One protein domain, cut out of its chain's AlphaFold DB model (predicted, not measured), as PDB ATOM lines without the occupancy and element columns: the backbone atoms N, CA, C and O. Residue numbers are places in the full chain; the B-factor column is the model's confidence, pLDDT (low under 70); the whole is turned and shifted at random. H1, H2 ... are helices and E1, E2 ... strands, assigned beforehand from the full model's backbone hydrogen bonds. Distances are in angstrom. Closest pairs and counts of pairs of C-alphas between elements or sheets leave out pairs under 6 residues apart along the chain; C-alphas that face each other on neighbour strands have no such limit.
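Overview. This is residues 94 to 165 of the 424 residues of the protein "Hypothetical protein" of Pyrodinium bahamense (UniProt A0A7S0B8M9). A small antiparallel sheet of three strands lies between two helices, with H1 over one face and the longer H2 crossing the other, which makes three layers. E1 is in the middle of the sheet between E2 and E3, and the long loop of the E1 to E2 hairpin, residues 100 to 110, reaches past the strand ends at one end of the longest axis. The printed part has 72 residues, with two named helices and three named strands in the order E1, E2, H1, E3, H2; the sheet's order is E2, E1, E3, and the class is mixed, helices and strands. The whole is compact, with a radius of gyration of the C-alphas of 11.8 A and spans of 35 by 27 by 26 A.

Along the chain. In the sheet, E1 holds residues 94 to 99, from C-alpha 94 at (9.336, 4.944, -23.806), and is 16.5 A long. E3, residues 137 to 142, measures 16.8 A, and E2, residues 111 to 115, measures 12.1 A. H1 is residues 120 to 129, 14.6 A long. H2 is residues 149 to 165, 24.8 A long, from C-alpha 149 at (17.554, 1.619, -13.083) to C-alpha 165 at (29.823, 17.602, -27.483).

Arrangement. E1, the inner strand, is antiparallel to E3 at 158 degrees between their directions, with N 96 and O 140 within hydrogen-bond range at 3.0 A and N 140 and O 96 at 2.8 A. E1 and E2 form a hairpin at 165 degrees, with N 113 and O 95 within hydrogen-bond range at 3.0 A. The edge strands E2 and E3 are apart. E2, H1 and E3 form a split strand-helix-strand unit, two strands running the same way with E1 between them in the sheet, and its crossover is right-handed. H1 is on the sheet at a height of 9.2 A, over E1 and, only just, with 3 of its C-alphas, over E3. It only just runs along the strands, at 29.8 degrees to E1 on the local plane; its closest C-alphas to E1 are those of Cys 123 and Cys 95, 5.8 A. H2 is on the opposite face at a height of 6.2 A, over E1 and E3, and runs across the strands at 88 degrees to E1 on the local plane. Its closest C-alphas to E3 are those of Val 156 and Gly 140, 6.3 A. H1 and H2 are apart. Every O i to N i+4 pair in H1 is within hydrogen-bond range; in H2, 12 of 13 are.

Size, cuts and confidence. The C-alphas farthest apart are those of Ala 103 and Arg 117, 35.3 A. The printed part has no cut. The link from E1 to E2, 11 residues, is long. Mean pLDDT of the printed part is 70.5; residues under 70 include 102 to 111 and 157 to 165.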
ATOM      1  N   CYS A  94       9.453   4.768 -25.242       85.75
ATOM      2  CA  CYS A  94       9.336   4.944 -23.806       85.75
ATOM      3  C   CYS A  94      10.114   6.183 -23.362       85.75
ATOM      4  O   CYS A  94      11.320   6.291 -23.591       85.75
ATOM      5  N   CYS A  95       9.417   7.087 -22.676       88.12
ATOM      6  CA  CYS A  95      10.026   8.173 -21.921       88.12
ATOM      7  C   CYS A  95      10.297   7.670 -20.497       88.12
ATOM      8  O   CYS A  95       9.387   7.140 -19.850       88.12
ATOM      9  N   PHE A  96      11.532   7.798 -20.011       88.56
ATOM     10  CA  PHE A  96      11.903   7.371 -18.662       88.56
ATOM     11  C   PHE A  96      12.679   8.459 -17.923       88.56
ATOM     12  O   PHE A  96      13.415   9.236 -18.527       88.56
ATOM     13  N   VAL A  97      12.513   8.516 -16.602       85.69
ATOM     14  CA  VAL A  97      13.230   9.456 -15.727       85.69
ATOM     15  C   VAL A  97      13.958   8.675 -14.639       85.69
ATOM     16  O   VAL A  97      13.370   7.802 -13.996       85.69
ATOM     17  N   VAL A  98      15.233   9.003 -14.421       84.50
ATOM     18  CA  VAL A  98      16.079   8.414 -13.374       84.50
ATOM     19  C   VAL A  98      16.480   9.508 -12.389       84.50
ATOM     20  O   VAL A  98      16.967  10.560 -12.793       84.50
ATOM     21  N   SER A  99      16.279   9.272 -11.091       79.06
ATOM     22  CA  SER A  99      16.746  10.167 -10.026       79.06
ATOM     23  C   SER A  99      18.051   9.652  -9.427       79.06
ATOM     24  O   SER A  99      18.083   8.549  -8.876       79.06
ATOM     25  N   LEU A 100      19.108  10.459  -9.487       73.62
ATOM     26  CA  LEU A 100      20.369  10.189  -8.802       73.62
ATOM     27  C   LEU A 100      20.278  10.723  -7.368       73.62
ATOM     28  O   LEU A 100      19.881  11.866  -7.145       73.62
ATOM     29  N   ALA A 101      20.623   9.903  -6.372       70.19
ATOM     30  CA  ALA A 101      20.783  10.402  -5.009       70.19
ATOM     31  C   ALA A 101      22.053  11.277  -4.902       70.19
ATOM     32  O   ALA A 101      22.995  11.060  -5.667       70.19
ATOM     33  N   PRO A 102      22.158  12.178  -3.902       63.28
ATOM     34  CA  PRO A 102      23.340  13.030  -3.693       63.28
ATOM     35  C   PRO A 102      24.667  12.268  -3.517       63.28
ATOM     36  O   PRO A 102      25.734  12.852  -3.643       63.28
ATOM     37  N   ALA A 103      24.603  10.962  -3.228       67.50
ATOM     38  CA  ALA A 103      25.750  10.064  -3.076       67.50
ATOM     39  C   ALA A 103      25.957   9.114  -4.280       67.50
ATOM     40  O   ALA A 103      26.621   8.092  -4.143       67.50
ATOM     41  N   GLY A 104      25.334   9.383  -5.434       60.44
ATOM     42  CA  GLY A 104      25.475   8.574  -6.655       60.44
ATOM     43  C   GLY A 104      24.729   7.231  -6.654       60.44
ATOM     44  O   GLY A 104      24.767   6.510  -7.645       60.44
ATOM     45  N   ALA A 105      24.018   6.882  -5.578       60.03
ATOM     46  CA  ALA A 105      23.257   5.636  -5.502       60.03
ATOM     47  C   ALA A 105      21.884   5.750  -6.201       60.03
ATOM     48  O   ALA A 105      21.071   6.615  -5.862       60.03
ATOM     49  N   LEU A 106      21.602   4.837  -7.137       61.88
ATOM     50  CA  LEU A 106      20.292   4.660  -7.778       61.88
ATOM     51  C   LEU A 106      19.280   4.156  -6.738       61.88
ATOM     52  O   LEU A 106      19.359   3.013  -6.292       61.88
ATOM     53  N   ARG A 107      18.341   5.006  -6.306       53.53
ATOM     54  CA  ARG A 107      17.402   4.669  -5.215       53.53
ATOM     55  C   ARG A 107      15.977   4.332  -5.655       53.53
ATOM     56  O   ARG A 107      15.177   3.953  -4.802       53.53
ATOM     57  N   ARG A 108      15.624   4.478  -6.935       56.22
ATOM     58  CA  ARG A 108      14.260   4.227  -7.435       56.22
ATOM     59  C   ARG A 108      14.282   3.524  -8.788       56.22
ATOM     60  O   ARG A 108      15.151   3.797  -9.610       56.22
ATOM     61  N   ALA A 109      13.316   2.627  -8.996       54.56
ATOM     62  CA  ALA A 109      13.031   2.058 -10.308       54.56
ATOM     63  C   ALA A 109      12.649   3.188 -11.288       54.56
ATOM     64  O   ALA A 109      12.006   4.152 -10.857       54.56
ATOM     65  N   PRO A 110      13.047   3.104 -12.569       64.81
ATOM     66  CA  PRO A 110      12.714   4.126 -13.552       64.81
ATOM     67  C   PRO A 110      11.193   4.207 -13.715       64.81
ATOM     68  O   PRO A 110      10.518   3.194 -13.895       64.81
ATOM     69  N   CYS A 111      10.638   5.418 -13.645       67.44
ATOM     70  CA  CYS A 111       9.248   5.637 -14.031       67.44
ATOM     71  C   CYS A 111       9.184   5.634 -15.557       67.44
ATOM     72  O   CYS A 111       9.629   6.585 -16.199       67.44
ATOM     73  N   CYS A 112       8.661   4.551 -16.120       73.44
ATOM     74  CA  CYS A 112       8.489   4.389 -17.555       73.44
ATOM     75  C   CYS A 112       7.060   4.758 -17.945       73.44
ATOM     76  O   CYS A 112       6.114   4.032 -17.638       73.44
ATOM     77  N   LEU A 113       6.904   5.873 -18.653       71.25
ATOM     78  CA  LEU A 113       5.654   6.190 -19.331       71.25
ATOM     79  C   LEU A 113       5.736   5.565 -20.720       71.25
ATOM     80  O   LEU A 113       6.369   6.101 -21.632       71.25
ATOM     81  N   ARG A 114       5.133   4.380 -20.859       61.88
ATOM     82  CA  ARG A 114       4.934   3.765 -22.169       61.88
ATOM     83  C   ARG A 114       3.806   4.513 -22.852       61.88
ATOM     84  O   ARG A 114       2.660   4.471 -22.416       61.88
ATOM     85  N   THR A 115       4.153   5.226 -23.902       57.97
ATOM     86  CA  THR A 115       3.242   6.155 -24.550       57.97
ATOM     87  C   THR A 115       3.211   5.819 -26.021       57.97
ATOM     88  O   THR A 115       4.194   6.020 -26.727       57.97
ATOM     89  N   GLU A 116       2.074   5.326 -26.500       62.56
ATOM     90  CA  GLU A 116       1.895   4.981 -27.917       62.56
ATOM     91  C   GLU A 116       1.921   6.215 -28.838       62.56
ATOM     92  O   GLU A 116       1.949   6.074 -30.055       62.56
ATOM     93  N   ARG A 117       1.905   7.429 -28.264       60.41
ATOM     94  CA  ARG A 117       1.759   8.695 -28.998       60.41
ATOM     95  C   ARG A 117       2.791   9.779 -28.682       60.41
ATOM     96  O   ARG A 117       2.749  10.815 -29.339       60.41
ATOM     97  N   LEU A 118       3.679   9.602 -27.699       64.19
ATOM     98  CA  LEU A 118       4.684  10.632 -27.408       64.19
ATOM     99  C   LEU A 118       5.954  10.382 -28.217       64.19
ATOM    100  O   LEU A 118       6.699   9.428 -27.988       64.19
ATOM    101  N   ASP A 119       6.209  11.301 -29.143       74.69
ATOM    102  CA  ASP A 119       7.479  11.385 -29.837       74.69
ATOM    103  C   ASP A 119       8.602  11.843 -28.883       74.69
ATOM    104  O   ASP A 119       8.387  12.395 -27.795       74.69
ATOM    105  N   ARG A 120       9.849  11.616 -29.307       78.31
ATOM    106  CA  ARG A 120      11.052  11.968 -28.541       78.31
ATOM    107  C   ARG A 120      11.050  13.436 -28.093       78.31
ATOM    108  O   ARG A 120      11.495  13.736 -26.990       78.31
ATOM    109  N   ARG A 121      10.547  14.358 -28.925       77.44
ATOM    110  CA  ARG A 121      10.527  15.802 -28.631       77.44
ATOM    111  C   ARG A 121       9.530  16.153 -27.528       77.44
ATOM    112  O   ARG A 121       9.855  16.969 -26.664       77.44
ATOM    113  N   THR A 122       8.356  15.527 -27.516       79.31
ATOM    114  CA  THR A 122       7.318  15.798 -26.512       79.31
ATOM    115  C   THR A 122       7.701  15.235 -25.140       79.31
ATOM    116  O   THR A 122       7.450  15.895 -24.137       79.31
ATOM    117  N   CYS A 123       8.416  14.101 -25.090       79.06
ATOM    118  CA  CYS A 123       9.013  13.566 -23.856       79.06
ATOM    119  C   CYS A 123       9.932  14.597 -23.167       79.06
ATOM    120  O   CYS A 123       9.750  14.910 -21.988       79.06
ATOM    121  N   PHE A 124      10.856  15.214 -23.914       78.62
ATOM    122  CA  PHE A 124      11.743  16.237 -23.350       78.62
ATOM    123  C   PHE A 124      11.006  17.537 -23.002       78.62
ATOM    124  O   PHE A 124      11.256  18.107 -21.940       78.62
ATOM    125  N   ARG A 125      10.051  17.986 -23.829       78.56
ATOM    126  CA  ARG A 125       9.256  19.188 -23.519       78.56
ATOM    127  C   ARG A 125       8.395  19.024 -22.273       78.56
ATOM    128  O   ARG A 125       8.389  19.936 -21.458       78.56
ATOM    129  N   GLN A 126       7.717  17.891 -22.084       70.31
ATOM    130  CA  GLN A 126       6.959  17.636 -20.853       70.31
ATOM    131  C   GLN A 126       7.887  17.597 -19.640       70.31
ATOM    132  O   GLN A 126       7.594  18.237 -18.632       70.31
ATOM    133  N   SER A 127       9.044  16.938 -19.748       64.88
ATOM    134  CA  SER A 127      10.013  16.898 -18.648       64.88
ATOM    135  C   SER A 127      10.510  18.294 -18.237       64.88
ATOM    136  O   SER A 127      10.660  18.562 -17.048       64.88
ATOM    137  N   ALA A 128      10.670  19.211 -19.199       61.44
ATOM    138  CA  ALA A 128      11.041  20.602 -18.943       61.44
ATOM    139  C   ALA A 128       9.861  21.450 -18.429       61.44
ATOM    140  O   ALA A 128      10.024  22.244 -17.506       61.44
ATOM    141  N   ALA A 129       8.663  21.262 -18.993       61.28
ATOM    142  CA  ALA A 129       7.466  22.036 -18.665       61.28
ATOM    143  C   ALA A 129       6.897  21.710 -17.279       61.28
ATOM    144  O   ALA A 129       6.273  22.567 -16.660       61.28
ATOM    145  N   THR A 130       7.130  20.498 -16.762       61.47
ATOM    146  CA  THR A 130       6.605  20.119 -15.440       61.47
ATOM    147  C   THR A 130       7.327  20.838 -14.292       61.47
ATOM    148  O   THR A 130       6.893  20.703 -13.154       61.47
ATOM    149  N   GLY A 131       8.410  21.593 -14.544       50.84
ATOM    150  CA  GLY A 131       9.026  22.550 -13.602       50.84
ATOM    151  C   GLY A 131       9.493  22.004 -12.240       50.84
ATOM    152  O   GLY A 131      10.015  22.756 -11.425       50.84
ATOM    153  N   ALA A 132       9.317  20.710 -11.981       50.50
ATOM    154  CA  ALA A 132       9.417  20.090 -10.663       50.50
ATOM    155  C   ALA A 132      10.178  18.761 -10.716       50.50
ATOM    156  O   ALA A 132       9.946  17.860  -9.910       50.50
ATOM    157  N   LEU A 133      11.087  18.616 -11.678       65.94
ATOM    158  CA  LEU A 133      12.062  17.541 -11.627       65.94
ATOM    159  C   LEU A 133      13.067  17.856 -10.503       65.94
ATOM    160  O   LEU A 133      13.690  18.920 -10.538       65.94
ATOM    161  N   PRO A 134      13.199  16.996  -9.473       72.44
ATOM    162  CA  PRO A 134      14.144  17.228  -8.389       72.44
ATOM    163  C   PRO A 134      15.566  17.436  -8.932       72.44
ATOM    164  O   PRO A 134      15.953  16.766  -9.894       72.44
ATOM    165  N   PRO A 135      16.387  18.307  -8.322       69.38
ATOM    166  CA  PRO A 135      17.790  18.426  -8.703       69.38
ATOM    167  C   PRO A 135      18.465  17.045  -8.651       69.38
ATOM    168  O   PRO A 135      18.366  16.335  -7.651       69.38
ATOM    169  N   GLY A 136      19.111  16.653  -9.756       75.44
ATOM    170  CA  GLY A 136      19.725  15.329  -9.922       75.44
ATOM    171  C   GLY A 136      18.890  14.296 -10.691       75.44
ATOM    172  O   GLY A 136      19.272  13.127 -10.733       75.44
ATOM    173  N   THR A 137      17.766  14.672 -11.311       79.88
ATOM    174  CA  THR A 137      17.058  13.783 -12.249       79.88
ATOM    175  C   THR A 137      17.485  13.982 -13.697       79.88
ATOM    176  O   THR A 137      17.617  15.118 -14.148       79.88
ATOM    177  N   VAL A 138      17.603  12.884 -14.445       82.75
ATOM    178  CA  VAL A 138      17.839  12.896 -15.893       82.75
ATOM    179  C   VAL A 138      16.709  12.150 -16.600       82.75
ATOM    180  O   VAL A 138      16.283  11.089 -16.141       82.75
ATOM    181  N   ALA A 139      16.209  12.717 -17.699       85.50
ATOM    182  CA  ALA A 139      15.203  12.096 -18.557       85.50
ATOM    183  C   ALA A 139      15.857  11.508 -19.816       85.50
ATOM    184  O   ALA A 139      16.781  12.100 -20.374       85.50
ATOM    185  N   GLY A 140      15.369  10.356 -20.266       87.19
ATOM    186  CA  GLY A 140      15.822   9.659 -21.467       87.19
ATOM    187  C   GLY A 140      14.653   9.158 -22.313       87.19
ATOM    188  O   GLY A 140      13.522   9.035 -21.838       87.19
ATOM    189  N   TRP A 141      14.931   8.871 -23.586       88.12
ATOM    190  CA  TRP A 141      13.965   8.300 -24.525       88.12
ATOM    191  C   TRP A 141      14.602   7.151 -25.302       88.12
ATOM    192  O   TRP A 141      15.764   7.229 -25.694       88.12
ATOM    193  N   THR A 142      13.824   6.104 -25.538       89.44
ATOM    194  CA  THR A 142      14.251   4.847 -26.166       89.44
ATOM    195  C   THR A 142      13.043   4.167 -26.811       89.44
ATOM    196  O   THR A 142      11.907   4.443 -26.430       89.44
ATOM    197  N   SER A 143      13.248   3.264 -27.767       84.81
ATOM    198  CA  SER A 143      12.159   2.460 -28.344       84.81
ATOM    199  C   SER A 143      11.604   1.417 -27.362       84.81
ATOM    200  O   SER A 143      10.445   1.022 -27.479       84.81
ATOM    201  N   THR A 144      12.387   1.003 -26.359       85.44
ATOM    202  CA  THR A 144      12.006  -0.017 -25.366       85.44
ATOM    203  C   THR A 144      12.287   0.448 -23.945       85.44
ATOM    204  O   THR A 144      13.399   0.856 -23.636       85.44
ATOM    205  N   CYS A 145      11.294   0.360 -23.061       84.56
ATOM    206  CA  CYS A 145      11.427   0.757 -21.659       84.56
ATOM    207  C   CYS A 145      12.549  -0.048 -20.966       84.56
ATOM    208  O   CYS A 145      12.515  -1.277 -21.061       84.56
ATOM    209  N   PRO A 146      13.493   0.598 -20.250       84.31
ATOM    210  CA  PRO A 146      14.532  -0.122 -19.520       84.31
ATOM    211  C   PRO A 146      13.899  -0.980 -18.420       84.31
ATOM    212  O   PRO A 146      12.984  -0.535 -17.719       84.31
ATOM    213  N   GLY A 147      14.387  -2.209 -18.262       80.81
ATOM    214  CA  GLY A 147      13.919  -3.143 -17.240       80.81
ATOM    215  C   GLY A 147      14.471  -2.831 -15.848       80.81
ATOM    216  O   GLY A 147      13.909  -3.276 -14.847       80.81
ATOM    217  N   SER A 148      15.555  -2.049 -15.757       82.38
ATOM    218  CA  SER A 148      16.185  -1.676 -14.486       82.38
ATOM    219  C   SER A 148      16.727  -0.241 -14.467       82.38
ATOM    220  O   SER A 148      16.970   0.376 -15.501       82.38
ATOM    221  N   ALA A 149      16.947   0.297 -13.262       77.62
ATOM    222  CA  ALA A 149      17.554   1.619 -13.083       77.62
ATOM    223  C   ALA A 149      19.023   1.670 -13.551       77.62
ATOM    224  O   ALA A 149      19.489   2.728 -13.964       77.62
ATOM    225  N   LEU A 150      19.732   0.534 -13.494       80.44
ATOM    226  CA  LEU A 150      21.111   0.403 -13.967       80.44
ATOM    227  C   LEU A 150      21.166   0.528 -15.497       80.44
ATOM    228  O   LEU A 150      21.869   1.390 -16.013       80.44
ATOM    229  N   GLU A 151      20.326  -0.238 -16.197       82.38
ATOM    230  CA  GLU A 151      20.172  -0.190 -17.659       82.38
ATOM    231  C   GLU A 151      19.750   1.209 -18.138       82.38
ATOM    232  O   GLU A 151      20.335   1.769 -19.060       82.38
ATOM    233  N   ALA A 152      18.800   1.839 -17.435       84.00
ATOM    234  CA  ALA A 152      18.401   3.217 -17.712       84.00
ATOM    235  C   ALA A 152      19.567   4.215 -17.560       84.00
ATOM    236  O   ALA A 152      19.643   5.195 -18.302       84.00
ATOM    237  N   SER A 153      20.471   3.990 -16.598       81.12
ATOM    238  CA  SER A 153      21.617   4.873 -16.356       81.12
ATOM    239  C   SER A 153      22.726   4.727 -17.400       81.12
ATOM    240  O   SER A 153      23.337   5.733 -17.753       81.12
ATOM    241  N   GLU A 154      22.939   3.527 -17.949       82.69
ATOM    242  CA  GLU A 154      23.886   3.294 -19.051       82.69
ATOM    243  C   GLU A 154      23.451   4.055 -20.312       82.69
ATOM    244  O   GLU A 154      24.245   4.767 -20.923       82.69
ATOM    245  N   TRP A 155      22.154   4.035 -20.634       83.75
ATOM    246  CA  TRP A 155      21.618   4.746 -21.805       83.75
ATOM    247  C   TRP A 155      21.691   6.271 -21.669       83.75
ATOM    248  O   TRP A 155      21.836   6.993 -22.657       83.75
ATOM    249  N   VAL A 156      21.600   6.782 -20.438       80.00
ATOM    250  CA  VAL A 156      21.770   8.212 -20.150       80.00
ATOM    251  C   VAL A 156      23.231   8.637 -20.284       80.00
ATOM    252  O   VAL A 156      23.493   9.742 -20.762       80.00
ATOM    253  N   GLN A 157      24.184   7.785 -19.897       69.94
ATOM    254  CA  GLN A 157      25.611   8.089 -20.024       69.94
ATOM    255  C   GLN A 157      26.008   8.268 -21.494       69.94
ATOM    256  O   GLN A 157      26.612   9.292 -21.826       69.94
ATOM    257  N   ASP A 158      25.533   7.396 -22.385       57.75
ATOM    258  CA  ASP A 158      25.739   7.525 -23.835       57.75
ATOM    259  C   ASP A 158      25.091   8.797 -24.418       57.75
ATOM    260  O   ASP A 158      25.669   9.481 -25.267       57.75
ATOM    261  N   ALA A 159      23.912   9.190 -23.920       55.75
ATOM    262  CA  ALA A 159      23.238  10.420 -24.341       55.75
ATOM    263  C   ALA A 159      23.925  11.699 -23.815       55.75
ATOM    264  O   ALA A 159      23.957  12.724 -24.502       55.75
ATOM    265  N   SER A 160      24.504  11.653 -22.612       55.16
ATOM    266  CA  SER A 160      25.242  12.771 -22.013       55.16
ATOM    267  C   SER A 160      26.605  13.004 -22.674       55.16
ATOM    268  O   SER A 160      27.042  14.152 -22.765       55.16
ATOM    269  N   ALA A 161      27.233  11.963 -23.232       41.94
ATOM    270  CA  ALA A 161      28.424  12.096 -24.072       41.94
ATOM    271  C   ALA A 161      28.121  12.881 -25.368       41.94
ATOM    272  O   ALA A 161      28.918  13.721 -25.788       41.94
ATOM    273  N   LEU A 162      26.922  12.712 -25.940       41.44
ATOM    274  CA  LEU A 162      26.438  13.497 -27.085       41.44
ATOM    275  C   LEU A 162      26.046  14.937 -26.701       41.44
ATOM    276  O   LEU A 162      26.312  15.870 -27.458       41.44
ATOM    277  N   ALA A 163      25.477  15.151 -25.510       44.72
ATOM    278  CA  ALA A 163      25.163  16.493 -25.003       44.72
ATOM    279  C   ALA A 163      26.424  17.294 -24.612       44.72
ATOM    280  O   ALA A 163      26.480  18.507 -24.817       44.72
ATOM    281  N   SER A 164      27.475  16.621 -24.131       40.69
ATOM    282  CA  SER A 164      28.766  17.237 -23.791       40.69
ATOM    283  C   SER A 164      29.529  17.721 -25.032       40.69
ATOM    284  O   SER A 164      30.249  18.717 -24.959       40.69
ATOM    285  N   SER A 165      29.301  17.105 -26.200       35.25
ATOM    286  CA  SER A 165      29.823  17.602 -27.483       35.25
ATOM    287  C   SER A 165      29.090  18.850 -27.998       35.25
ATOM    288  O   SER A 165      29.659  19.600 -28.788       35.25
TER     289      SER A 165